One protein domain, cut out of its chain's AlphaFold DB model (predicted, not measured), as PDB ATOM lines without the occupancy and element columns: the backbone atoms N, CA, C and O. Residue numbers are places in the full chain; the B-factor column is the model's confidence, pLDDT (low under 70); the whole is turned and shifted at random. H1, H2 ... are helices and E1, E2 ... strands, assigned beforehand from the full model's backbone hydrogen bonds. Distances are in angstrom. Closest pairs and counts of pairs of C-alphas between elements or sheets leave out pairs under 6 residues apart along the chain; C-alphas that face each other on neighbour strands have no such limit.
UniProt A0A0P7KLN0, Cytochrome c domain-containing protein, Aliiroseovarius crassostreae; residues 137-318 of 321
ATOM      1  N   SER A 137      72.496  92.245 135.720       89.56
ATOM      2  CA  SER A 137      71.672  91.057 135.464       89.56
ATOM      3  C   SER A 137      70.408  91.396 134.665       89.56
ATOM      4  O   SER A 137      70.063  90.653 133.748       89.56
ATOM      5  N   ASP A 138      69.764  92.535 134.949       90.88
ATOM      6  CA  ASP A 138      68.612  93.012 134.173       90.88
ATOM      7  C   ASP A 138      69.025  93.390 132.743       90.88
ATOM      8  O   ASP A 138      68.355  93.008 131.786       90.88
ATOM      9  N   LEU A 139      70.155  94.087 132.579       92.69
ATOM     10  CA  LEU A 139      70.679  94.479 131.265       92.69
ATOM     11  C   LEU A 139      71.094  93.274 130.407       92.69
ATOM     12  O   LEU A 139      70.831  93.266 129.206       92.69
ATOM     13  N   LEU A 140      71.718  92.254 131.001       94.19
ATOM     14  CA  LEU A 140      72.110  91.020 130.314       94.19
ATOM     15  C   LEU A 140      70.891  90.183 129.916       94.19
ATOM     16  O   LEU A 140      70.900  89.564 128.854       94.19
ATOM     17  N   ALA A 141      69.842  90.177 130.744       95.31
ATOM     18  CA  ALA A 141      68.590  89.480 130.464       95.31
ATOM     19  C   ALA A 141      67.692  90.223 129.458       95.31
ATOM     20  O   ALA A 141      66.742  89.637 128.937       95.31
ATOM     21  N   HIS A 142      67.961  91.501 129.185       95.81
ATOM     22  CA  HIS A 142      67.148  92.308 128.282       95.81
ATOM     23  C   HIS A 142      67.562  92.086 126.812       95.81
ATOM     24  O   HIS A 142      68.744  92.211 126.484       95.81
ATOM     25  N   PRO A 143      66.616  91.821 125.890       95.25
ATOM     26  CA  PRO A 143      66.918  91.418 124.510       95.25
ATOM     27  C   PRO A 143      67.605  92.500 123.665       95.25
ATOM     28  O   PRO A 143      68.225  92.184 122.657       95.25
ATOM     29  N   GLU A 144      67.507  93.773 124.050       93.75
ATOM     30  CA  GLU A 144      68.166  94.871 123.327       93.75
ATOM     31  C   GLU A 144      69.611  95.120 123.787       93.75
ATOM     32  O   GLU A 144      70.474  95.402 122.957       93.75
ATOM     33  N   SER A 145      69.894  95.010 125.091       93.88
ATOM     34  CA  SER A 145      71.219  95.297 125.663       93.88
ATOM     35  C   SER A 145      72.087  94.055 125.833       93.88
ATOM     36  O   SER A 145      73.299  94.148 125.656       93.88
ATOM     37  N   GLY A 146      71.494  92.892 126.117       94.62
ATOM     38  CA  GLY A 146      72.210  91.625 126.275       94.62
ATOM     39  C   GLY A 146      73.121  91.309 125.084       94.62
ATOM     40  O   GLY A 146      74.333  91.184 125.292       94.62
ATOM     41  N   PRO A 147      72.603  91.300 123.838       96.25
ATOM     42  CA  PRO A 147      73.421  91.027 122.659       96.25
ATOM     43  C   PRO A 147      74.568  92.025 122.484       96.25
ATOM     44  O   PRO A 147      75.680  91.628 122.158       96.25
ATOM     45  N   GLN A 148      74.333  93.311 122.770       94.75
ATOM     46  CA  GLN A 148      75.358  94.352 122.652       94.75
ATOM     47  C   GLN A 148      76.495  94.149 123.656       94.75
ATOM     48  O   GLN A 148      77.665  94.304 123.306       94.75
ATOM     49  N   ILE A 149      76.169  93.772 124.897       94.56
ATOM     50  CA  ILE A 149      77.171  93.468 125.924       94.56
ATOM     51  C   ILE A 149      77.964  92.218 125.525       94.56
ATOM     52  O   ILE A 149      79.193  92.225 125.577       94.56
ATOM     53  N   VAL A 150      77.281  91.165 125.065       96.31
ATOM     54  CA  VAL A 150      77.915  89.924 124.595       96.31
ATOM     55  C   VAL A 150      78.839  90.179 123.401       96.31
ATOM     56  O   VAL A 150      79.972  89.704 123.393       96.31
ATOM     57  N   ASP A 151      78.400  90.956 122.412       95.75
ATOM     58  CA  ASP A 151      79.215  91.310 121.247       95.75
ATOM     59  C   ASP A 151      80.429  92.151 121.633       95.75
ATOM     60  O   ASP A 151      81.521  91.958 121.101       95.75
ATOM     61  N   SER A 152      80.270  93.028 122.620       94.06
ATOM     62  CA  SER A 152      81.373  93.814 123.163       94.06
ATOM     63  C   SER A 152      82.412  92.910 123.846       94.06
ATOM     64  O   SER A 152      83.611  93.070 123.620       94.06
ATOM     65  N   LEU A 153      81.985  91.892 124.603       96.31
ATOM     66  CA  LEU A 153      82.888  90.914 125.229       96.31
ATOM     67  C   LEU A 153      83.648  90.047 124.214       96.31
ATOM     68  O   LEU A 153      84.769  89.615 124.497       96.31
ATOM     69  N   LYS A 154      83.106  89.829 123.008       96.12
ATOM     70  CA  LYS A 154      83.844  89.147 121.926       96.12
ATOM     71  C   LYS A 154      85.124  89.894 121.552       96.12
ATOM     72  O   LYS A 154      86.097  89.242 121.176       96.12
ATOM     73  N   LEU A 155      85.154  91.218 121.710       95.31
ATOM     74  CA  LEU A 155      86.314  92.060 121.404       95.31
ATOM     75  C   LEU A 155      87.387  92.045 122.501       95.31
ATOM     76  O   LEU A 155      88.531  92.397 122.223       95.31
ATOM     77  N   ALA A 156      87.046  91.628 123.725       96.56
ATOM     78  CA  ALA A 156      87.997  91.581 124.829       96.56
ATOM     79  C   ALA A 156      89.141  90.596 124.529       96.56
ATOM     80  O   ALA A 156      88.932  89.515 123.964       96.56
ATOM     81  N   ALA A 157      90.361  90.959 124.916       97.25
ATOM     82  CA  ALA A 157      91.532  90.114 124.728       97.25
ATOM     83  C   ALA A 157      91.486  88.921 125.699       97.25
ATOM     84  O   ALA A 157      91.472  89.082 126.920       97.25
ATOM     85  N   GLY A 158      91.468  87.703 125.155       97.31
ATOM     86  CA  GLY A 158      91.292  86.484 125.938       97.31
ATOM     87  C   GLY A 158      91.766  85.231 125.225       97.31
ATOM     88  O   GLY A 158      92.051  85.247 124.030       97.31
ATOM     89  N   ILE A 159      91.831  84.142 125.981       98.00
ATOM     90  CA  ILE A 159      92.293  82.836 125.518       98.00
ATOM     91  C   ILE A 159      91.065  81.959 125.305       98.00
ATOM     92  O   ILE A 159      90.375  81.616 126.265       98.00
ATOM     93  N   GLU A 160      90.765  81.619 124.054       97.38
ATOM     94  CA  GLU A 160      89.655  80.720 123.737       97.38
ATOM     95  C   GLU A 160      90.087  79.260 123.888       97.38
ATOM     96  O   GLU A 160      90.959  78.772 123.172       97.38
ATOM     97  N   ALA A 161      89.460  78.567 124.834       97.19
ATOM     98  CA  ALA A 161      89.559  77.130 125.011       97.19
ATOM     99  C   ALA A 161      88.393  76.447 124.270       97.19
ATOM    100  O   ALA A 161      87.234  76.846 124.453       97.19
ATOM    101  N   PRO A 162      88.668  75.433 123.430       96.94
ATOM    102  CA  PRO A 162      87.624  74.683 122.750       96.94
ATOM    103  C   PRO A 162      86.839  73.813 123.740       96.94
ATOM    104  O   PRO A 162      87.342  73.441 124.801       96.94
ATOM    105  N   GLY A 163      85.622  73.433 123.353       96.19
ATOM    106  CA  GLY A 163      84.839  72.440 124.077       96.19
ATOM    107  C   GLY A 163      83.871  71.692 123.170       96.19
ATOM    108  O   GLY A 163      83.597  72.127 122.052       96.19
ATOM    109  N   GLU A 164      83.378  70.552 123.651       96.25
ATOM    110  CA  GLU A 164      82.415  69.701 122.941       96.25
ATOM    111  C   GLU A 164      81.063  70.397 122.717       96.25
ATOM    112  O   GLU A 164      80.408  70.180 121.696       96.25
ATOM    113  N   ILE A 165      80.652  71.243 123.663       92.69
ATOM    114  CA  ILE A 165      79.406  72.004 123.629       92.69
ATOM    115  C   ILE A 165      79.709  73.447 123.202       92.69
ATOM    116  O   ILE A 165      80.403  74.190 123.903       92.69
ATOM    117  N   ASP A 166      79.133  73.854 122.069       90.44
ATOM    118  CA  ASP A 166      79.198  75.213 121.524       90.44
ATOM    119  C   ASP A 166      77.814  75.638 121.000       90.44
ATOM    120  O   ASP A 166      77.155  74.892 120.274       90.44
ATOM    121  N   ASN A 167      77.364  76.839 121.368       87.62
ATOM    122  CA  ASN A 167      76.130  77.462 120.868       87.62
ATOM    123  C   ASN A 167      76.420  78.620 119.888       87.62
ATOM    124  O   ASN A 167      75.539  79.426 119.592       87.62
ATOM    125  N   GLY A 168      77.661  78.725 119.409       91.81
ATOM    126  CA  GLY A 168      78.164  79.774 118.528       91.81
ATOM    127  C   GLY A 168      78.852  80.925 119.268       91.81
ATOM    128  O   GLY A 168      79.690  81.602 118.669       91.81
ATOM    129  N   THR A 169      78.553  81.143 120.556       96.00
ATOM    130  CA  THR A 169      79.203  82.173 121.384       96.00
ATOM    131  C   THR A 169      79.859  81.535 122.615       96.00
ATOM    132  O   THR A 169      79.187  80.826 123.365       96.00
ATOM    133  N   PRO A 170      81.159  81.775 122.872       97.50
ATOM    134  CA  PRO A 170      81.816  81.197 124.038       97.50
ATOM    135  C   PRO A 170      81.249  81.771 125.343       97.50
ATOM    136  O   PRO A 170      80.796  82.915 125.391       97.50
ATOM    137  N   ILE A 171      81.356  81.007 126.426       98.25
ATOM    138  CA  ILE A 171      81.214  81.555 127.781       98.25
ATOM    139  C   ILE A 171      82.409  82.479 128.034       98.25
ATOM    140  O   ILE A 171      83.543  82.101 127.748       98.25
ATOM    141  N   PHE A 172      82.194  83.668 128.592       98.50
ATOM    142  CA  PHE A 172      83.288  84.571 128.959       98.50
ATOM    143  C   PHE A 172      83.606  84.406 130.440       98.50
ATOM    144  O   PHE A 172      82.708  84.552 131.266       98.50
ATOM    145  N   ALA A 173      84.861  84.117 130.780       98.44
ATOM    146  CA  ALA A 173      85.286  83.859 132.152       98.44
ATOM    147  C   ALA A 173      86.420  84.807 132.560       98.44
ATOM    148  O   ALA A 173      87.566  84.619 132.155       98.44
ATOM    149  N   PHE A 174      86.117  85.808 133.387       98.50
ATOM    150  CA  PHE A 174      87.145  86.629 134.028       98.50
ATOM    151  C   PHE A 174      87.823  85.819 135.122       98.50
ATOM    152  O   PHE A 174      87.142  85.282 136.000       98.50
ATOM    153  N   PHE A 175      89.150  85.736 135.091       98.50
ATOM    154  CA  PHE A 175      89.897  84.918 136.043       98.50
ATOM    155  C   PHE A 175      91.205  85.575 136.482       98.50
ATOM    156  O   PHE A 175      91.765  86.419 135.784       98.50
ATOM    157  N   ASP A 176      91.693  85.169 137.652       98.06
ATOM    158  CA  ASP A 176      93.067  85.407 138.102       98.06
ATOM    159  C   ASP A 176      93.761  84.039 138.158       98.06
ATOM    160  O   ASP A 176      93.191  83.106 138.737       98.06
ATOM    161  N   PRO A 177      94.964  83.876 137.583       96.94
ATOM    162  CA  PRO A 177      95.644  82.582 137.537       96.94
ATOM    163  C   PRO A 177      96.005  82.019 138.915       96.94
ATOM    164  O   PRO A 177      96.341  80.846 139.015       96.94
ATOM    165  N   ARG A 178      95.945  82.819 139.986       96.75
ATOM    166  CA  ARG A 178      96.215  82.369 141.362       96.75
ATOM    167  C   ARG A 178      94.948  81.986 142.124       96.75
ATOM    168  O   ARG A 178      95.044  81.534 143.260       96.75
ATOM    169  N   CYS A 179      93.763  82.212 141.555       97.62
ATOM    170  CA  CYS A 179      92.503  82.002 142.259       97.62
ATOM    171  C   CYS A 179      92.130  80.508 142.316       97.62
ATOM    172  O   CYS A 179      91.840  79.931 141.268       97.62
ATOM    173  N   PRO A 180      92.014  79.887 143.508       97.62
ATOM    174  CA  PRO A 180      91.663  78.468 143.623       97.62
ATOM    175  C   PRO A 180      90.315  78.109 142.982       97.62
ATOM    176  O   PRO A 180      90.168  77.042 142.393       97.62
ATOM    177  N   TYR A 181      89.335  79.015 143.039       98.19
ATOM    178  CA  TYR A 181      88.033  78.815 142.399       98.19
ATOM    179  C   TYR A 181      88.114  78.863 140.869       98.19
ATOM    180  O   TYR A 181      87.328  78.200 140.201       98.19
ATOM    181  N   CYS A 182      89.066  79.611 140.300       98.38
ATOM    182  CA  CYS A 182      89.298  79.608 138.856       98.38
ATOM    183  C   CYS A 182      89.896  78.275 138.389       98.38
ATOM    184  O   CYS A 182      89.522  77.803 137.322       98.38
ATOM    185  N   HIS A 183      90.768  77.656 139.194       98.25
ATOM    186  CA  HIS A 183      91.321  76.324 138.909       98.25
ATOM    187  C   HIS A 183      90.227  75.257 138.963       98.25
ATOM    188  O   HIS A 183      90.072  74.491 138.018       98.25
ATOM    189  N   ALA A 184      89.404  75.267 140.018       98.19
ATOM    190  CA  ALA A 184      88.280  74.337 140.149       98.19
ATOM    191  C   ALA A 184      87.276  74.473 138.990       98.19
ATOM    192  O   ALA A 184      86.874  73.479 138.392       98.19
ATOM    193  N   ALA A 185      86.919  75.706 138.618       98.25
ATOM    194  CA  ALA A 185      86.055  75.940 137.466       98.25
ATOM    195  C   ALA A 185      86.669  75.441 136.156       98.25
ATOM    196  O   ALA A 185      85.967  74.904 135.303       98.25
ATOM    197  N   TYR A 186      87.975  75.629 135.978       98.25
ATOM    198  CA  TYR A 186      88.675  75.164 134.792       98.25
ATOM    199  C   TYR A 186      88.675  73.631 134.701       98.25
ATOM    200  O   TYR A 186      88.344  73.101 133.646       98.25
ATOM    201  N   GLU A 187      88.960  72.921 135.795       97.69
ATOM    202  CA  GLU A 187      88.888  71.452 135.855       97.69
ATOM    203  C   GLU A 187      87.493  70.930 135.473       97.69
ATOM    204  O   GLU A 187      87.359  69.983 134.694       97.69
ATOM    205  N   ASP A 188      86.445  71.586 135.970       96.88
ATOM    206  CA  ASP A 188      85.067  71.169 135.731       96.88
ATOM    207  C   ASP A 188      84.559  71.495 134.321       96.88
ATOM    208  O   ASP A 188      83.697  70.770 133.812       96.88
ATOM    209  N   LEU A 189      85.045  72.566 133.687       97.12
ATOM    210  CA  LEU A 189      84.480  73.093 132.439       97.12
ATOM    211  C   LEU A 189      85.341  72.862 131.195       97.12
ATOM    212  O   LEU A 189      84.795  72.792 130.088       97.12
ATOM    213  N   ASN A 190      86.664  72.788 131.343       96.12
ATOM    214  CA  ASN A 190      87.582  72.729 130.211       96.12
ATOM    215  C   ASN A 190      87.325  71.490 129.342       96.12
ATOM    216  O   ASN A 190      87.104  70.388 129.842       96.12
ATOM    217  N   GLY A 191      87.314  71.683 128.023       96.44
ATOM    218  CA  GLY A 191      86.977  70.642 127.051       96.44
ATOM    219  C   GLY A 191      85.482  70.306 126.960       96.44
ATOM    220  O   GLY A 191      85.057  69.788 125.932       96.44
ATOM    221  N   LYS A 192      84.652  70.649 127.958       96.75
ATOM    222  CA  LYS A 192      83.194  70.437 127.898       96.75
ATOM    223  C   LYS A 192      82.487  71.581 127.191       96.75
ATOM    224  O   LYS A 192      81.664  71.340 126.317       96.75
ATOM    225  N   TYR A 193      82.827  72.816 127.544       97.25
ATOM    226  CA  TYR A 193      82.225  74.021 126.975       97.25
ATOM    227  C   TYR A 193      83.286  74.867 126.287       97.25
ATOM    228  O   TYR A 193      84.431  74.920 126.738       97.25
ATOM    229  N   ARG A 194      82.908  75.559 125.213       97.56
ATOM    230  CA  ARG A 194      83.769  76.583 124.619       97.56
ATOM    231  C   ARG A 194      83.796  77.821 125.522       97.56
ATOM    232  O   ARG A 194      82.757  78.437 125.769       97.56
ATOM    233  N   ILE A 195      84.982  78.194 126.004       98.25
ATOM    234  CA  ILE A 195      85.161  79.287 126.976       98.25
ATOM    235  C   ILE A 195      86.253  80.239 126.507       98.25
ATOM    236  O   ILE A 195      87.357  79.816 126.178       98.25
ATOM    237  N   LYS A 196      85.970  81.540 126.542       98.44
ATOM    238  CA  LYS A 196      86.957  82.606 126.406       98.44
ATOM    239  C   LYS A 196      87.386  83.078 127.791       98.44
ATOM    240  O   LYS A 196      86.646  83.773 128.488       98.44
ATOM    241  N   TRP A 197      88.594  82.699 128.184       98.50
ATOM    242  CA  TRP A 197      89.198  83.067 129.457       98.50
ATOM    243  C   TRP A 197      89.828  84.460 129.353       98.50
ATOM    244  O   TRP A 197      90.749  84.676 128.566       98.50
ATOM    245  N   LEU A 198      89.319  85.407 130.139       98.56
ATOM    246  CA  LEU A 198      89.727  86.811 130.183       98.56
ATOM    247  C   LEU A 198      90.636  87.030 131.408       98.56
ATOM    248  O   LEU A 198      90.136  87.131 132.534       98.56
ATOM    249  N   PRO A 199      91.972  87.038 131.240       98.12
ATOM    250  CA  PRO A 199      92.895  87.121 132.365       98.12
ATOM    251  C   PRO A 199      92.874  88.508 133.010       98.12
ATOM    252  O   PRO A 199      92.834  89.531 132.325       98.12
ATOM    253  N   THR A 200      92.954  88.523 134.338       97.81
ATOM    254  CA  THR A 200      92.992  89.712 135.199       97.81
ATOM    255  C   THR A 200      94.003  89.519 136.336       97.81
ATOM    256  O   THR A 200      94.468  88.407 136.580       97.81
ATOM    257  N   LEU A 201      94.293  90.590 137.084       97.06
ATOM    258  CA  LEU A 201      94.970  90.535 138.390       97.06
ATOM    259  C   LEU A 201      94.004  90.927 139.517       97.06
ATOM    260  O   LEU A 201      94.295  91.802 140.334       97.06
ATOM    261  N   ALA A 202      92.825  90.298 139.534       96.56
ATOM    262  CA  ALA A 202      91.760  90.561 140.504       96.56
ATOM    263  C   ALA A 202      92.208  90.402 141.966       96.56
ATOM    264  O   ALA A 202      91.727  91.118 142.840       96.56
ATOM    265  N   LEU A 203      93.159  89.498 142.237       96.19
ATOM    266  CA  LEU A 203      93.713  89.271 143.577       96.19
ATOM    267  C   LEU A 203      94.902  90.199 143.896       96.19
ATOM    268  O   LEU A 203      95.719  89.910 144.770       96.19
ATOM    269  N   GLY A 204      95.026  91.307 143.164       95.88
ATOM    270  CA  GLY A 204      96.050  92.329 143.353       95.88
ATOM    271  C   GLY A 204      97.322  92.086 142.543       95.88
ATOM    272  O   GLY A 204      97.670  90.959 142.184       95.88
ATOM    273  N   VAL A 205      98.044  93.172 142.271       96.44
ATOM    274  CA  VAL A 205      99.295  93.152 141.509       96.44
ATOM    275  C   VAL A 205     100.431  92.675 142.412       96.44
ATOM    276  O   VAL A 205     100.793  93.341 143.379       96.44
ATOM    277  N   THR A 206     100.987  91.506 142.104       96.50
ATOM    278  CA  THR A 206     102.149  90.939 142.805       96.50
ATOM    279  C   THR A 206     103.172  90.458 141.780       96.50
ATOM    280  O   THR A 206     102.757  90.078 140.683       96.50
ATOM    281  N   PRO A 207     104.472  90.390 142.123       95.19
ATOM    282  CA  PRO A 207     105.490  89.893 141.196       95.19
ATOM    283  C   PRO A 207     105.184  88.491 140.647       95.19
ATOM    284  O   PRO A 207     105.350  88.250 139.460       95.19
ATOM    285  N   GLU A 208     104.679  87.576 141.484       94.31
ATOM    286  CA  GLU A 208     104.296  86.223 141.049       94.31
ATOM    287  C   GLU A 208     103.091  86.242 140.098       94.31
ATOM    288  O   GLU A 208     103.093  85.545 139.083       94.31
ATOM    289  N   GLY A 209     102.071  87.054 140.399       95.25
ATOM    290  CA  GLY A 209     100.892  87.198 139.542       95.25
ATOM    291  C   GLY A 209     101.241  87.793 138.179       95.25
ATOM    292  O   GLY A 209     100.844  87.246 137.152       95.25
ATOM    293  N   GLU A 210     102.027  88.870 138.159       96.31
ATOM    294  CA  GLU A 210     102.492  89.496 136.918       96.31
ATOM    295  C   GLU A 210     103.353  88.545 136.094       96.31
ATOM    296  O   GLU A 210     103.118  88.412 134.896       96.31
ATOM    297  N   ALA A 211     104.288  87.836 136.728       96.19
ATOM    298  CA  ALA A 211     105.162  86.906 136.028       96.19
ATOM    299  C   ALA A 211     104.396  85.716 135.435       96.19
ATOM    300  O   ALA A 211     104.660  85.314 134.302       96.19
ATOM    301  N   THR A 212     103.412  85.187 136.170       96.19
ATOM    302  CA  THR A 212     102.545  84.102 135.689       96.19
ATOM    303  C   THR A 212     101.715  84.555 134.490       96.19
ATOM    304  O   THR A 212     101.642  83.842 133.490       96.19
ATOM    305  N   ILE A 213     101.110  85.749 134.555       96.19
ATOM    306  CA  ILE A 213     100.315  86.269 133.438       96.19
ATOM    307  C   ILE A 213     101.190  86.637 132.240       96.19
ATOM    308  O   ILE A 213     100.784  86.374 131.113       96.19
ATOM    309  N   ALA A 214     102.379  87.202 132.452       97.06
ATOM    310  CA  ALA A 214     103.300  87.526 131.366       97.06
ATOM    311  C   ALA A 214     103.612  86.280 130.525       97.06
ATOM    312  O   ALA A 214     103.476  86.302 129.300       97.06
ATOM    313  N   THR A 215     103.940  85.165 131.185       96.00
ATOM    314  CA  THR A 215     104.182  83.895 130.496       96.00
ATOM    315  C   THR A 215     102.908  83.342 129.873       96.00
ATOM    316  O   THR A 215     102.934  82.885 128.735       96.00
ATOM    317  N   LEU A 216     101.773  83.413 130.573       96.69
ATOM    318  CA  LEU A 216     100.489  82.957 130.050       96.69
ATOM    319  C   LEU A 216     100.117  83.673 128.742       96.69
ATOM    320  O   LEU A 216      99.879  83.017 127.726       96.69
ATOM    321  N   LEU A 217     100.120  85.008 128.744       96.44
ATOM    322  CA  LEU A 217      99.758  85.827 127.587       96.44
ATOM    323  C   LEU A 217     100.736  85.651 126.423       96.44
ATOM    324  O   LEU A 217     100.303  85.660 125.268       96.44
ATOM    325  N   GLY A 218     102.023  85.442 126.716       94.94
ATOM    326  CA  GLY A 218     103.060  85.331 125.697       94.94
ATOM    327  C   GLY A 218     103.163  86.621 124.885       94.94
ATOM    328  O   GLY A 218     103.152  87.719 125.442       94.94
ATOM    329  N   VAL A 219     103.249  86.509 123.562       95.00
ATOM    330  CA  VAL A 219     103.379  87.683 122.691       95.00
ATOM    331  C   VAL A 219     102.052  88.452 122.609       95.00
ATOM    332  O   VAL A 219     101.008  87.906 122.236       95.00
ATOM    333  N   THR A 220     102.097  89.741 122.944       96.50
ATOM    334  CA  THR A 220     100.976  90.688 122.849       96.50
ATOM    335  C   THR A 220     101.372  91.824 121.916       96.50
ATOM    336  O   THR A 220     102.478  92.354 122.014       96.50
ATOM    337  N   GLU A 221     100.470  92.194 121.017       95.31
ATOM    338  CA  GLU A 221     100.667  93.265 120.049       95.31
ATOM    339  C   GLU A 221     100.021  94.547 120.563       95.31
ATOM    340  O   GLU A 221      98.908  94.522 121.088       95.31
ATOM    341  N   ALA A 222     100.720  95.669 120.419       95.12
ATOM    342  CA  ALA A 222     100.203  96.985 120.770       95.12
ATOM    343  C   ALA A 222      99.830  97.757 119.504       95.12
ATOM    344  O   ALA A 222     100.640  97.899 118.587       95.12
ATOM    345  N   ALA A 223      98.625  98.316 119.487       92.94
ATOM    346  CA  ALA A 223      98.222  99.313 118.509       92.94
ATOM    347  C   ALA A 223      98.522 100.710 119.070       92.94
ATOM    348  O   ALA A 223      97.947 101.121 120.082       92.94
ATOM    349  N   MET A 224      99.422 101.436 118.407       93.94
ATOM    350  CA  MET A 224      99.899 102.752 118.838       93.94
ATOM    351  C   MET A 224      99.328 103.867 117.949       93.94
ATOM    352  O   MET A 224      99.315 103.744 116.726       93.94
ATOM    353  N   GLU A 225      98.909 104.982 118.551       92.56
ATOM    354  CA  GLU A 225      98.616 106.250 117.868       92.56
ATOM    355  C   GLU A 225      99.605 107.310 118.379       92.56
ATOM    356  O   GLU A 225      99.452 107.870 119.468       92.56
ATOM    357  N   GLY A 226     100.676 107.543 117.612       93.56
ATOM    358  CA  GLY A 226     101.838 108.287 118.105       93.56
ATOM    359  C   GLY A 226     102.511 107.538 119.260       93.56
ATOM    360  O   GLY A 226     102.774 106.344 119.145       93.56
ATOM    361  N   ASP A 227     102.733 108.225 120.382       92.50
ATOM    362  CA  ASP A 227     103.363 107.654 121.587       92.50
ATOM    363  C   ASP A 227     102.354 107.019 122.562       92.50
ATOM    364  O   ASP A 227     102.696 106.688 123.695       92.50
ATOM    365  N   ARG A 228     101.080 106.893 122.169       90.38
ATOM    366  CA  ARG A 228     100.011 106.388 123.039       90.38
ATOM    367  C   ARG A 228      99.526 105.027 122.569       90.38
ATOM    368  O   ARG A 228      99.145 104.872 121.411       90.38
ATOM    369  N   MET A 229      99.467 104.072 123.492       91.19
ATOM    370  CA  MET A 229      98.789 102.803 123.259       91.19
ATOM    371  C   MET A 229      97.277 103.023 123.227       91.19
ATOM    372  O   MET A 229      96.705 103.610 124.148       91.19
ATOM    373  N   MET A 230      96.642 102.568 122.151       91.00
ATOM    374  CA  MET A 230      95.199 102.691 121.925       91.00
ATOM    375  C   MET A 230      94.464 101.372 122.140       91.00
ATOM    376  O   MET A 230      93.297 101.382 122.528       91.00
ATOM    377  N   ALA A 231      95.139 100.258 121.873       91.06
ATOM    378  CA  ALA A 231      94.640  98.912 122.099       91.06
ATOM    379  C   ALA A 231      95.817  97.942 122.225       91.06
ATOM    380  O   ALA A 231      96.929  98.231 121.771       91.06
ATOM    381  N   ALA A 232      95.550  96.775 122.799       94.56
ATOM    382  CA  ALA A 232      96.458  95.646 122.768       94.56
ATOM    383  C   ALA A 232      95.674  94.362 122.486       94.56
ATOM    384  O   ALA A 232      94.556  94.188 122.972       94.56
ATOM    385  N   SER A 233      96.258  93.471 121.693       93.06
ATOM    386  CA  SER A 233      95.652  92.203 121.290       93.06
ATOM    387  C   SER A 233      96.614  91.046 121.508       93.06
ATOM    388  O   SER A 233      97.837  91.197 121.487       93.06
ATOM    389  N   LEU A 234      96.057  89.859 121.730       94.50
ATOM    390  CA  LEU A 234      96.851  88.639 121.784       94.50
ATOM    391  C   LEU A 234      97.167  88.211 120.349       94.50
ATOM    392  O   LEU A 234      96.248  88.054 119.552       94.50
ATOM    393  N   SER A 235      98.453  88.050 120.037       92.31
ATOM    394  CA  SER A 235      98.908  87.510 118.745       92.31
ATOM    395  C   SER A 235      98.491  86.047 118.572       92.31
ATOM    396  O   SER A 235      98.166  85.384 119.559       92.31
ATOM    397  N   ASP A 236      98.564  85.499 117.364       90.69
ATOM    398  CA  ASP A 236      98.415  84.054 117.171       90.69
ATOM    399  C   ASP A 236      99.612  83.317 117.802       90.69
ATOM    400  O   ASP A 236     100.762  83.485 117.398       90.69
ATOM    401  N   ASP A 237      99.341  82.528 118.843       93.50
ATOM    402  CA  ASP A 237     100.338  81.780 119.615       93.50
ATOM    403  C   ASP A 237      99.753  80.412 119.971       93.50
ATOM    404  O   ASP A 237      98.944  80.280 120.898       93.50
ATOM    405  N   ASP A 238     100.184  79.394 119.228       93.31
ATOM    406  CA  ASP A 238      99.697  78.018 119.348       93.31
ATOM    407  C   ASP A 238      99.970  77.402 120.732       93.31
ATOM    408  O   ASP A 238      99.290  76.463 121.145       93.31
ATOM    409  N   GLN A 239     100.931  77.941 121.489       96.38
ATOM    410  CA  GLN A 239     101.260  77.468 122.834       96.38
ATOM    411  C   GLN A 239     100.413  78.140 123.922       96.38
ATOM    412  O   GLN A 239     100.450  77.719 125.080       96.38
ATOM    413  N   ARG A 240      99.633  79.181 123.603       96.44
ATOM    414  CA  ARG A 240      98.877  79.931 124.618       96.44
ATOM    415  C   ARG A 240      97.844  79.073 125.337       96.44
ATOM    416  O   ARG A 240      97.698  79.190 126.554       96.44
ATOM    417  N   LEU A 241      97.163  78.192 124.606       97.19
ATOM    418  CA  LEU A 241      96.216  77.257 125.206       97.19
ATOM    419  C   LEU A 241      96.936  76.255 126.118       97.19
ATOM    420  O   LEU A 241      96.491  76.021 127.232       97.19
ATOM    421  N   GLU A 242      98.088  75.723 125.706       97.19
ATOM    422  CA  GLU A 242      98.886  74.825 126.548       97.19
ATOM    423  C   GLU A 242      99.316  75.504 127.857       97.19
ATOM    424  O   GLU A 242      99.179  74.924 128.934       97.19
ATOM    425  N   ARG A 243      99.757  76.766 127.790       97.50
ATOM    426  CA  ARG A 243     100.122  77.551 128.979       97.50
ATOM    427  C   ARG A 243      98.924  77.831 129.883       97.50
ATOM    428  O   ARG A 243      99.069  77.747 131.101       97.50
ATOM    429  N   LEU A 244      97.748  78.113 129.317       97.81
ATOM    430  CA  LEU A 244      96.504  78.231 130.086       97.81
ATOM    431  C   LEU A 244      96.196  76.930 130.827       97.81
ATOM    432  O   LEU A 244      95.965  76.960 132.036       97.81
ATOM    433  N   ASN A 245      96.246  75.803 130.114       97.56
ATOM    434  CA  ASN A 245      95.991  74.484 130.677       97.56
ATOM    435  C   ASN A 245      96.969  74.180 131.815       97.56
ATOM    436  O   ASN A 245      96.552  73.712 132.873       97.56
ATOM    437  N   ALA A 246      98.256  74.488 131.626       97.19
ATOM    438  CA  ALA A 246      99.273  74.313 132.650       97.19
ATOM    439  C   ALA A 246      98.965  75.151 133.898       97.19
ATOM    440  O   ALA A 246      98.936  74.601 134.993       97.19
ATOM    441  N   VAL A 247      98.682  76.448 133.749       96.56
ATOM    442  CA  VAL A 247      98.416  77.353 134.881       96.56
ATOM    443  C   VAL A 247      97.170  76.945 135.657       96.56
ATOM    444  O   VAL A 247      97.225  76.848 136.877       96.56
ATOM    445  N   LEU A 248      96.052  76.705 134.968       97.25
ATOM    446  CA  LEU A 248      94.765  76.459 135.623       97.25
ATOM    447  C   LEU A 248      94.565  75.012 136.091       97.25
ATOM    448  O   LEU A 248      93.650  74.757 136.865       97.25
ATOM    449  N   SER A 249      95.446  74.089 135.693       95.62
ATOM    450  CA  SER A 249      95.519  72.733 136.263       95.62
ATOM    451  C   SER A 249      96.516  72.636 137.432       95.62
ATOM    452  O   SER A 249      96.935  71.540 137.806       95.62
ATOM    453  N   GLY A 250      96.952  73.773 137.990       91.62
ATOM    454  CA  GLY A 250      97.880  73.833 139.125       91.62
ATOM    455  C   GLY A 250      99.366  73.697 138.772       91.62
ATOM    456  O   GLY A 250     100.211  73.611 139.667       91.62
ATOM    457  N   GLY A 251      99.713  73.685 137.486       92.00
ATOM    458  CA  GLY A 251     101.092  73.766 137.020       92.00
ATOM    459  C   GLY A 251     101.701  75.148 137.263       92.00
ATOM    460  O   GLY A 251     101.012  76.161 137.381       92.00
ATOM    461  N   ARG A 252     103.034  75.196 137.333       89.12
ATOM    462  CA  ARG A 252     103.795  76.447 137.416       89.12
ATOM    463  C   ARG A 252     104.429  76.725 136.062       89.12
ATOM    464  O   ARG A 252     105.033  75.830 135.479       89.12
ATOM    465  N   LEU A 253     104.309  77.961 135.592       89.19
ATOM    466  CA  LEU A 253     105.084  78.451 134.460       89.19
ATOM    467  C   LEU A 253     106.357  79.122 134.969       89.19
ATOM    468  O   LEU A 253     106.355  79.736 136.041       89.19
ATOM    469  N   ASP A 254     107.425  79.042 134.181       87.88
ATOM    470  CA  ASP A 254     108.580  79.906 134.387       87.88
ATOM    471  C   ASP A 254     108.133  81.357 134.195       87.88
ATOM    472  O   ASP A 254     107.458  81.685 133.218       87.88
ATOM    473  N   GLY A 255     108.435  82.214 135.166       81.25
ATOM    474  CA  GLY A 255     107.961  83.595 135.175       81.25
ATOM    475  C   GLY A 255     108.599  84.444 134.075       81.25
ATOM    476  O   GLY A 255     109.810  84.381 133.867       81.25
ATOM    477  N   GLY A 256     107.787  85.260 133.404       90.00
ATOM    478  CA  GLY A 256     108.231  86.277 132.449       90.00
ATOM    479  C   GLY A 256     108.211  87.684 133.046       90.00
ATOM    480  O   GLY A 256     107.603  87.929 134.085       90.00
ATOM    481  N   GLU A 257     108.860  88.635 132.376       95.00
ATOM    482  CA  GLU A 257     108.664  90.056 132.671       95.00
ATOM    483  C   GLU A 257     107.416  90.558 131.939       95.00
ATOM    484  O   GLU A 257     107.245  90.312 130.744       95.00
ATOM    485  N   ILE A 258     106.536  91.249 132.662       96.38
ATOM    486  CA  ILE A 258     105.304  91.787 132.094       96.38
ATOM    487  C   ILE A 258     105.588  93.011 131.215       96.38
ATOM    488  O   ILE A 258     106.214  93.978 131.647       96.38
ATOM    489  N   THR A 259     105.083  92.998 129.984       97.31
ATOM    490  CA  THR A 259     105.191  94.134 129.059       97.31
ATOM    491  C   THR A 259     104.068  95.154 129.275       97.31
ATOM    492  O   THR A 259     103.043  94.867 129.896       97.31
ATOM    493  N   GLU A 260     104.222  96.362 128.725       96.81
ATOM    494  CA  GLU A 260     103.167  97.384 128.770       96.81
ATOM    495  C   GLU A 260     101.884  96.924 128.058       96.81
ATOM    496  O   GLU A 260     100.789  97.120 128.580       96.81
ATOM    497  N   ALA A 261     102.010  96.240 126.916       96.94
ATOM    498  CA  ALA A 261     100.868  95.726 126.159       96.94
ATOM    499  C   ALA A 261     100.104  94.644 126.938       96.94
ATOM    500  O   ALA A 261      98.875  94.647 126.988       96.94
ATOM    501  N   GLN A 262     100.827  93.747 127.613       97.75
ATOM    502  CA  GLN A 262     100.221  92.753 128.501       97.75
ATOM    503  C   GLN A 262      99.505  93.423 129.676       97.75
ATOM    504  O   GLN A 262      98.374  93.069 130.003       97.75
ATOM    505  N   ARG A 263     100.135  94.431 130.292       97.06
ATOM    506  CA  ARG A 263      99.525  95.213 131.373       97.06
ATOM    507  C   ARG A 263      98.257  95.931 130.909       97.06
ATOM    508  O   ARG A 263      97.292  95.972 131.668       97.06
ATOM    509  N   PHE A 264      98.236  96.448 129.680       96.25
ATOM    510  CA  PHE A 264      97.039  97.024 129.071       96.25
ATOM    511  C   PHE A 264      95.911  95.993 128.996       96.25
ATOM    512  O   PHE A 264      94.845  96.255 129.537       96.25
ATOM    513  N   VAL A 265      96.154  94.807 128.420       97.06
ATOM    514  CA  VAL A 265      95.147  93.726 128.318       97.06
ATOM    515  C   VAL A 265      94.556  93.363 129.683       97.06
ATOM    516  O   VAL A 265      93.342  93.268 129.836       97.06
ATOM    517  N   ILE A 266      95.409  93.178 130.693       97.06
ATOM    518  CA  ILE A 266      94.983  92.794 132.048       97.06
ATOM    519  C   ILE A 266      94.133  93.890 132.686       97.06
ATOM    520  O   ILE A 266      93.107  93.598 133.303       97.06
ATOM    521  N   ASN A 267      94.574  95.144 132.566       96.25
ATOM    522  CA  ASN A 267      93.857  96.280 133.124       96.25
ATOM    523  C   ASN A 267      92.529  96.497 132.403       96.25
ATOM    524  O   ASN A 267      91.540  96.756 133.074       96.25
ATOM    525  N   ASP A 268      92.489  96.351 131.079       96.12
ATOM    526  CA  ASP A 268      91.266  96.472 130.284       96.12
ATOM    527  C   ASP A 268      90.246  95.400 130.692       96.12
ATOM    528  O   ASP A 268      89.138  95.729 131.110       96.12
ATOM    529  N   ASN A 269      90.654  94.128 130.748       97.25
ATOM    530  CA  ASN A 269      89.801  93.043 131.242       97.25
ATOM    531  C   ASN A 269      89.321  93.275 132.682       97.25
ATOM    532  O   ASN A 269      88.161  93.009 132.996       97.25
ATOM    533  N   LEU A 270      90.188  93.778 133.570       96.12
ATOM    534  CA  LEU A 270      89.803  94.107 134.941       96.12
ATOM    535  C   LEU A 270      88.804  95.270 134.982       96.12
ATOM    536  O   LEU A 270      87.849  95.205 135.745       96.12
ATOM    537  N   GLN A 271      88.986  96.312 134.168       94.50
ATOM    538  CA  GLN A 271      88.044  97.430 134.084       94.50
ATOM    539  C   GLN A 271      86.687  96.980 133.544       94.50
ATOM    540  O   GLN A 271      85.669  97.353 134.119       94.50
ATOM    541  N   ILE A 272      86.661  96.124 132.517       93.50
ATOM    542  CA  ILE A 272      85.422  95.498 132.041       93.50
ATOM    543  C   ILE A 272      84.757  94.744 133.200       93.50
ATOM    544  O   ILE A 272      83.583  94.966 133.485       93.50
ATOM    545  N   ALA A 273      85.504  93.906 133.925       92.62
ATOM    546  CA  ALA A 273      84.966  93.147 135.053       92.62
ATOM    547  C   ALA A 273      84.436  94.047 136.185       92.62
ATOM    548  O   ALA A 273      83.370  93.780 136.733       92.62
ATOM    549  N   LEU A 274      85.141  95.130 136.520       91.00
ATOM    550  CA  LEU A 274      84.715  96.088 137.541       91.00
ATOM    551  C   LEU A 274      83.456  96.846 137.119       91.00
ATOM    552  O   LEU A 274      82.532  96.950 137.921       91.00
ATOM    553  N   GLN A 275      83.369  97.287 135.862       88.44
ATOM    554  CA  GLN A 275      82.158  97.910 135.321       88.44
ATOM    555  C   GLN A 275      80.958  96.972 135.441       88.44
ATOM    556  O   GLN A 275      79.871  97.419 135.791       88.44
ATOM    557  N   LEU A 276      81.151  95.666 135.236       84.94
ATOM    558  CA  LEU A 276      80.085  94.685 135.431       84.94
ATOM    559  C   LEU A 276      79.612  94.604 136.904       84.94
ATOM    560  O   LEU A 276      78.443  94.315 137.159       84.94
ATOM    561  N   TYR A 277      80.482  94.888 137.879       81.62
ATOM    562  CA  TYR A 277      80.172  94.843 139.316       81.62
ATOM    563  C   TYR A 277      79.687  96.166 139.914       81.62
ATOM    564  O   TYR A 277      78.916  96.133 140.876       81.62
ATOM    565  N   GLU A 278      80.073  97.318 139.360       76.38
ATOM    566  CA  GLU A 278      79.598  98.635 139.817       76.38
ATOM    567  C   GLU A 278      78.061  98.731 139.804       76.38
ATOM    568  O   GLU A 278      77.473  99.409 140.644       76.38
ATOM    569  N   TYR A 279      77.388  97.958 138.945       65.31
ATOM    570  CA  TYR A 279      75.925  97.853 138.906       65.31
ATOM    571  C   TYR A 279      75.291  97.061 140.063       65.31
ATOM    572  O   TYR A 279      74.065  96.984 140.139       65.31
ATOM    573  N   HIS A 280      76.080  96.447 140.952       62.47
ATOM    574  CA  HIS A 280      75.575  95.489 141.940       62.47
ATOM    575  C   HIS A 280      75.914  95.789 143.401       62.47
ATOM    576  O   HIS A 280      75.400  95.091 144.268       62.47
ATOM    577  N   ASN A 281      76.719  96.816 143.705       70.94
ATOM    578  CA  ASN A 281      77.178  97.114 145.076       70.94
ATOM    579  C   ASN A 281      77.796  95.898 145.807       70.94
ATOM    580  O   ASN A 281      77.827  95.854 147.038       70.94
ATOM    581  N   GLU A 282      78.279  94.907 145.062       77.56
ATOM    582  CA  GLU A 282      78.863  93.679 145.591       77.56
ATOM    583  C   GLU A 282      80.379  93.673 145.375       77.56
ATOM    584  O   GLU A 282      80.869  94.260 144.405       77.56
ATOM    585  N   PRO A 283      81.147  93.012 146.258       84.31
ATOM    586  CA  PRO A 283      82.583  92.890 146.075       84.31
ATOM    587  C   PRO A 283      82.890  92.077 144.815       84.31
ATOM    588  O   PRO A 283      82.332  91.000 144.602       84.31
ATOM    589  N   PHE A 284      83.814  92.582 144.000       87.12
ATOM    590  CA  PHE A 284      84.313  91.870 142.830       87.12
ATOM    591  C   PHE A 284      84.992  90.552 143.226       87.12
ATOM    592  O   PHE A 284      85.864  90.535 144.096       87.12
ATOM    593  N   GLY A 285      84.607  89.456 142.566       92.00
ATOM    594  CA  GLY A 285      85.195  88.133 142.758       92.00
ATOM    595  C   GLY A 285      85.500  87.432 141.435       92.00
ATOM    596  O   GLY A 285      84.841  87.658 140.421       92.00
ATOM    597  N   VAL A 286      86.498  86.548 141.450       96.88
ATOM    598  CA  VAL A 286      86.831  85.662 140.326       96.88
ATOM    599  C   VAL A 286      86.708  84.184 140.744       96.88
ATOM    600  O   VAL A 286      87.016  83.866 141.894       96.88
ATOM    601  N   PRO A 287      86.293  83.271 139.845       97.88
ATOM    602  CA  PRO A 287      85.895  83.559 138.472       97.88
ATOM    603  C   PRO A 287      84.562  84.317 138.405       97.88
ATOM    604  O   PRO A 287      83.727  84.210 139.299       97.88
ATOM    605  N   THR A 288      84.381  85.112 137.355       96.88
ATOM    606  CA  THR A 288      83.079  85.687 136.989       96.88
ATOM    607  C   THR A 288      82.757  85.262 135.567       96.88
ATOM    608  O   THR A 288      83.575  85.465 134.671       96.88
ATOM    609  N   PHE A 289      81.568  84.703 135.363       97.56
ATOM    610  CA  PHE A 289      81.113  84.185 134.082       97.56
ATOM    611  C   PHE A 289      79.998  85.039 133.495       97.56
ATOM    612  O   PHE A 289      79.030  85.363 134.182       97.56
ATOM    613  N   ILE A 290      80.095  85.313 132.197       97.56
ATOM    614  CA  ILE A 290      78.972  85.736 131.361       97.56
ATOM    615  C   ILE A 290      78.638  84.556 130.457       97.56
ATOM    616  O   ILE A 290      79.473  84.136 129.657       97.56
ATOM    617  N   ILE A 291      77.437  84.009 130.625       97.69
ATOM    618  CA  ILE A 291      76.962  82.790 129.967       97.69
ATOM    619  C   ILE A 291      75.909  83.202 128.927       97.69
ATOM    620  O   ILE A 291      74.768  83.483 129.313       97.69
ATOM    621  N   PRO A 292      76.266  83.289 127.633       97.38
ATOM    622  CA  PRO A 292      75.332  83.678 126.583       97.38
ATOM    623  C   PRO A 292      74.262  82.610 126.361       97.38
ATOM    624  O   PRO A 292      74.540  81.409 126.396       97.38
ATOM    625  N   LYS A 293      73.042  83.056 126.077       96.12
ATOM    626  CA  LYS A 293      71.919  82.219 125.656       96.12
ATOM    627  C   LYS A 293      71.717  82.308 124.137       96.12
ATOM    628  O   LYS A 293      72.114  83.297 123.521       96.12
ATOM    629  N   PRO A 294      71.043  81.318 123.521       93.25
ATOM    630  CA  PRO A 294      70.750  81.328 122.087       93.25
ATOM    631  C   PRO A 294      69.916  82.524 121.603       93.25
ATOM    632  O   PRO A 294      69.963  82.858 120.424       93.25
ATOM    633  N   ASP A 295      69.151  83.168 122.490       93.31
ATOM    634  CA  ASP A 295      68.354  84.364 122.182       93.31
ATOM    635  C   ASP A 295      69.166  85.675 122.226       93.31
ATOM    636  O   ASP A 295      68.606  86.752 122.028       93.31
ATOM    637  N   GLY A 296      70.476  85.592 122.478       93.88
ATOM    638  CA  GLY A 296      71.386  86.733 122.572       93.88
ATOM    639  C   GLY A 296      71.409  87.415 123.943       93.88
ATOM    640  O   GLY A 296      72.269  88.264 124.175       93.88
ATOM    641  N   THR A 297      70.525  87.039 124.871       96.38
ATOM    642  CA  THR A 297      70.645  87.445 126.278       96.38
ATOM    643  C   THR A 297      71.773  86.669 126.961       96.38
ATOM    644  O   THR A 297      72.357  85.743 126.392       96.38
ATOM    645  N   ALA A 298      72.112  87.027 128.194       97.19
ATOM    646  CA  ALA A 298      73.123  86.318 128.965       97.19
ATOM    647  C   ALA A 298      72.772  86.255 130.453       97.19
ATOM    648  O   ALA A 298      71.899  86.970 130.947       97.19
ATOM    649  N   VAL A 299      73.461  85.372 131.171       96.06
ATOM    650  CA  VAL A 299      73.394  85.274 132.632       96.06
ATOM    651  C   VAL A 299      74.774  85.536 133.209       96.06
ATOM    652  O   VAL A 299      75.777  85.044 132.693       96.06
ATOM    653  N   LEU A 300      74.809  86.304 134.291       94.62
ATOM    654  CA  LEU A 300      75.992  86.501 135.110       94.62
ATOM    655  C   LEU A 300      76.032  85.434 136.210       94.62
ATOM    656  O   LEU A 300      75.096  85.345 137.004       94.62
ATOM    657  N   ALA A 301      77.119  84.672 136.289       94.62
ATOM    658  CA  ALA A 301      77.417  83.806 137.429       94.62
ATOM    659  C   ALA A 301      78.712  84.271 138.105       94.62
ATOM    660  O   ALA A 301      79.683  84.622 137.433       94.62
ATOM    661  N   ARG A 302      78.725  84.312 139.438       92.44
ATOM    662  CA  ARG A 302      79.841  84.841 140.232       92.44
ATOM    663  C   ARG A 302      80.426  83.768 141.129       92.44
ATOM    664  O   ARG A 302      79.688  83.012 141.755       92.44
ATOM    665  N   GLY A 303      81.749  83.774 141.245       93.81
ATOM    666  CA  GLY A 303      82.479  82.739 141.957       93.81
ATOM    667  C   GLY A 303      82.354  81.386 141.265       93.81
ATOM    668  O   GLY A 303      81.859  81.272 140.143       93.81
ATOM    669  N   TRP A 304      82.820  80.347 141.950       96.88
ATOM    670  CA  TRP A 304      82.608  78.971 141.524       96.88
ATOM    671  C   TRP A 304      81.826  78.211 142.590       96.88
ATOM    672  O   TRP A 304      82.353  77.896 143.655       96.88
ATOM    673  N   ASP A 305      80.574  77.898 142.272       94.94
ATOM    674  CA  ASP A 305      79.809  76.831 142.910       94.94
ATOM    675  C   ASP A 305      79.386  75.873 141.798       94.94
ATOM    676  O   ASP A 305      78.530  76.202 140.970       94.94
ATOM    677  N   ALA A 306      80.036  74.706 141.756       91.75
ATOM    678  CA  ALA A 306      79.917  73.767 140.646       91.75
ATOM    679  C   ALA A 306      78.455  73.409 140.352       91.75
ATOM    680  O   ALA A 306      78.057  73.369 139.195       91.75
ATOM    681  N   ARG A 307      77.621  73.219 141.385       92.75
ATOM    682  CA  ARG A 307      76.210  72.861 141.198       92.75
ATOM    683  C   ARG A 307      75.436  73.978 140.500       92.75
ATOM    684  O   ARG A 307      74.879  73.742 139.436       92.75
ATOM    685  N   SER A 308      75.397  75.170 141.089       92.81
ATOM    686  CA  SER A 308      74.589  76.272 140.553       92.81
ATOM    687  C   SER A 308      75.105  76.781 139.210       92.81
ATOM    688  O   SER A 308      74.315  77.108 138.321       92.81
ATOM    689  N   THR A 309      76.427  76.821 139.025       93.25
ATOM    690  CA  THR A 309      77.013  77.335 137.785       93.25
ATOM    691  C   THR A 309      76.835  76.336 136.643       93.25
ATOM    692  O   THR A 309      76.409  76.738 135.563       93.25
ATOM    693  N   LEU A 310      77.041  75.031 136.871       94.25
ATOM    694  CA  LEU A 310      76.762  74.011 135.851       94.25
ATOM    695  C   LEU A 310      75.272  73.911 135.521       94.25
ATOM    696  O   LEU A 310      74.937  73.719 134.355       94.25
ATOM    697  N   GLU A 311      74.372  74.075 136.494       93.75
ATOM    698  CA  GLU A 311      72.929  74.141 136.230       93.75
ATOM    699  C   GLU A 311      72.585  75.336 135.328       93.75
ATOM    700  O   GLU A 311      71.883  75.185 134.326       93.75
ATOM    701  N   THR A 312      73.163  76.506 135.620       93.69
ATOM    702  CA  THR A 312      72.992  77.722 134.810       93.69
ATOM    703  C   THR A 312      73.510  77.525 133.383       93.69
ATOM    704  O   THR A 312      72.807  77.848 132.423       93.69
ATOM    705  N   ILE A 313      74.710  76.957 133.226       93.62
ATOM    706  CA  ILE A 313      75.297  76.664 131.912       93.62
ATOM    707  C   ILE A 313      74.435  75.640 131.166       93.62
ATOM    708  O   ILE A 313      74.085  75.856 130.008       93.62
ATOM    709  N   SER A 314      74.031  74.556 131.826       91.75
ATOM    710  CA  SER A 314      73.235  73.494 131.200       91.75
ATOM    711  C   SER A 314      71.878  74.012 130.726       91.75
ATOM    712  O   SER A 314      71.443  73.692 129.618       91.75
ATOM    713  N   SER A 315      71.241  74.878 131.523       91.62
ATOM    714  CA  SER A 315      70.004  75.561 131.145       91.62
ATOM    715  C   SER A 315      70.196  76.505 129.957       91.62
ATOM    716  O   SER A 315      69.320  76.560 129.098       91.62
ATOM    717  N   ALA A 316      71.307  77.246 129.892       91.50
ATOM    718  CA  ALA A 316      71.581  78.172 128.792       91.50
ATOM    719  C   ALA A 316      71.918  77.445 127.479       91.50
ATOM    720  O   ALA A 316      71.534  77.905 126.407       91.50
ATOM    721  N   TYR A 317      72.591  76.296 127.557       90.31
ATOM    722  CA  TYR A 317      73.030  75.522 126.391       90.31
ATOM    723  C   TYR A 317      72.058  74.397 126.001       90.31
ATOM    724  O   TYR A 317      72.336  73.647 125.069       90.31
ATOM    725  N   GLY A 318      70.917  74.263 126.688       83.56
ATOM    726  CA  GLY A 318      69.906  73.245 126.378       83.56
ATOM    727  C   GLY A 318      70.398  71.807 126.567       83.56
ATOM    728  O   GLY A 318      69.838  70.888 125.978       83.56
TER     729      GLY A 318
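Overview. This is residues 137 to 318 of the 321 residues of the protein "Cytochrome c domain-containing protein" of Aliiroseovarius crassostreae (UniProt A0A0P7KLN0). A twisted sheet of five strands, E1 E5 E3 E8 E9, makes the core between helices on both faces: H3, H5 and H7 over one, H2 and the long H6 over the other. Residues 260 to 268 of H6 pack on the hairpin of E6 and E7, while E2 and E4 pair as a separate small sheet. The printed part has 182 residues, with seven named helices and nine named strands in the order H1 H2 E1 E2 E3 H3 E4 E5 H4 E6 E7 H5 H6 E8 E9 H7. The class is mixed, helices and strands, and the five-stranded sheet is mixed too. The whole is compact, with a radius of gyration of the C-alphas of 15.7 A, and rounded, spanning 41 by 38 by 32 A.

Arrangement. H1, residues 137 to 141, touches H2, residues 146 to 154, only at the corner, where the closest C-alphas, those of Leu 140 and Gly 146, are 4.1 A apart. E1, residues 159 to 161, runs on into E2, residues 163 to 165, at 60 degrees. E3, residues 171 to 175, and H3, residues 180 to 189, come before E4, residues 191 to 193, which runs on into E5, residues 195 to 199, at 97 degrees. Within hydrogen-bond range are N 161 and O 195 of antiparallel E1 and E5, 2.8 A, N 196 and O 171 of parallel E5 and E3, 2.8 A, and N 165 and O 192 of parallel E2 and E4, 2.8 A. H4, residues 207 to 217, only grazes the five-stranded sheet. E6, residues 220 to 225, and E7, residues 228 to 234, form a hairpin, with N 223 and O 231 at 2.8 A. H5, residues 240 to 248, touches H4, closest at C-alphas 216 and 243, 5.5 A, and H3, closest at C-alphas 183 and 248, 4.8 A. H6, residues 260 to 278, comes closest to E7 at the C-alphas of Ala 261 and Ala 232, 5.6 A. E8, residues 288 to 292, and E9, residues 298 to 302, form a hairpin, with N 291 and O 299 within hydrogen-bond range at 2.8 A; N 172 and O 290 of antiparallel E3 and E8 are within hydrogen-bond range at 3.0 A. H6 runs across the strands, 9.3 A over the sheet, on the opposite face from H7, residues 306 to 317, which runs along them at a height of 9.7 A. In each named helix every O i to N i+4 pair is within hydrogen-bond range.

Along the chain. H1 begins at C-alpha 137 (71.672, 91.057, 135.464). H6 measures 26.1 A from C-alpha 260 (103.167, 97.384, 128.770), E7 18.1 A, and H7 15.9 A to C-alpha 317 (73.030, 75.522, 126.391).

Size, cuts and confidence. The two C-alphas farthest apart, those of Gly 226 and Arg 307, are 49.4 A apart. The printed part has no cut; the link from H5 to H6, 11 residues, is long. Residues 279 to 280 have pLDDT under 70.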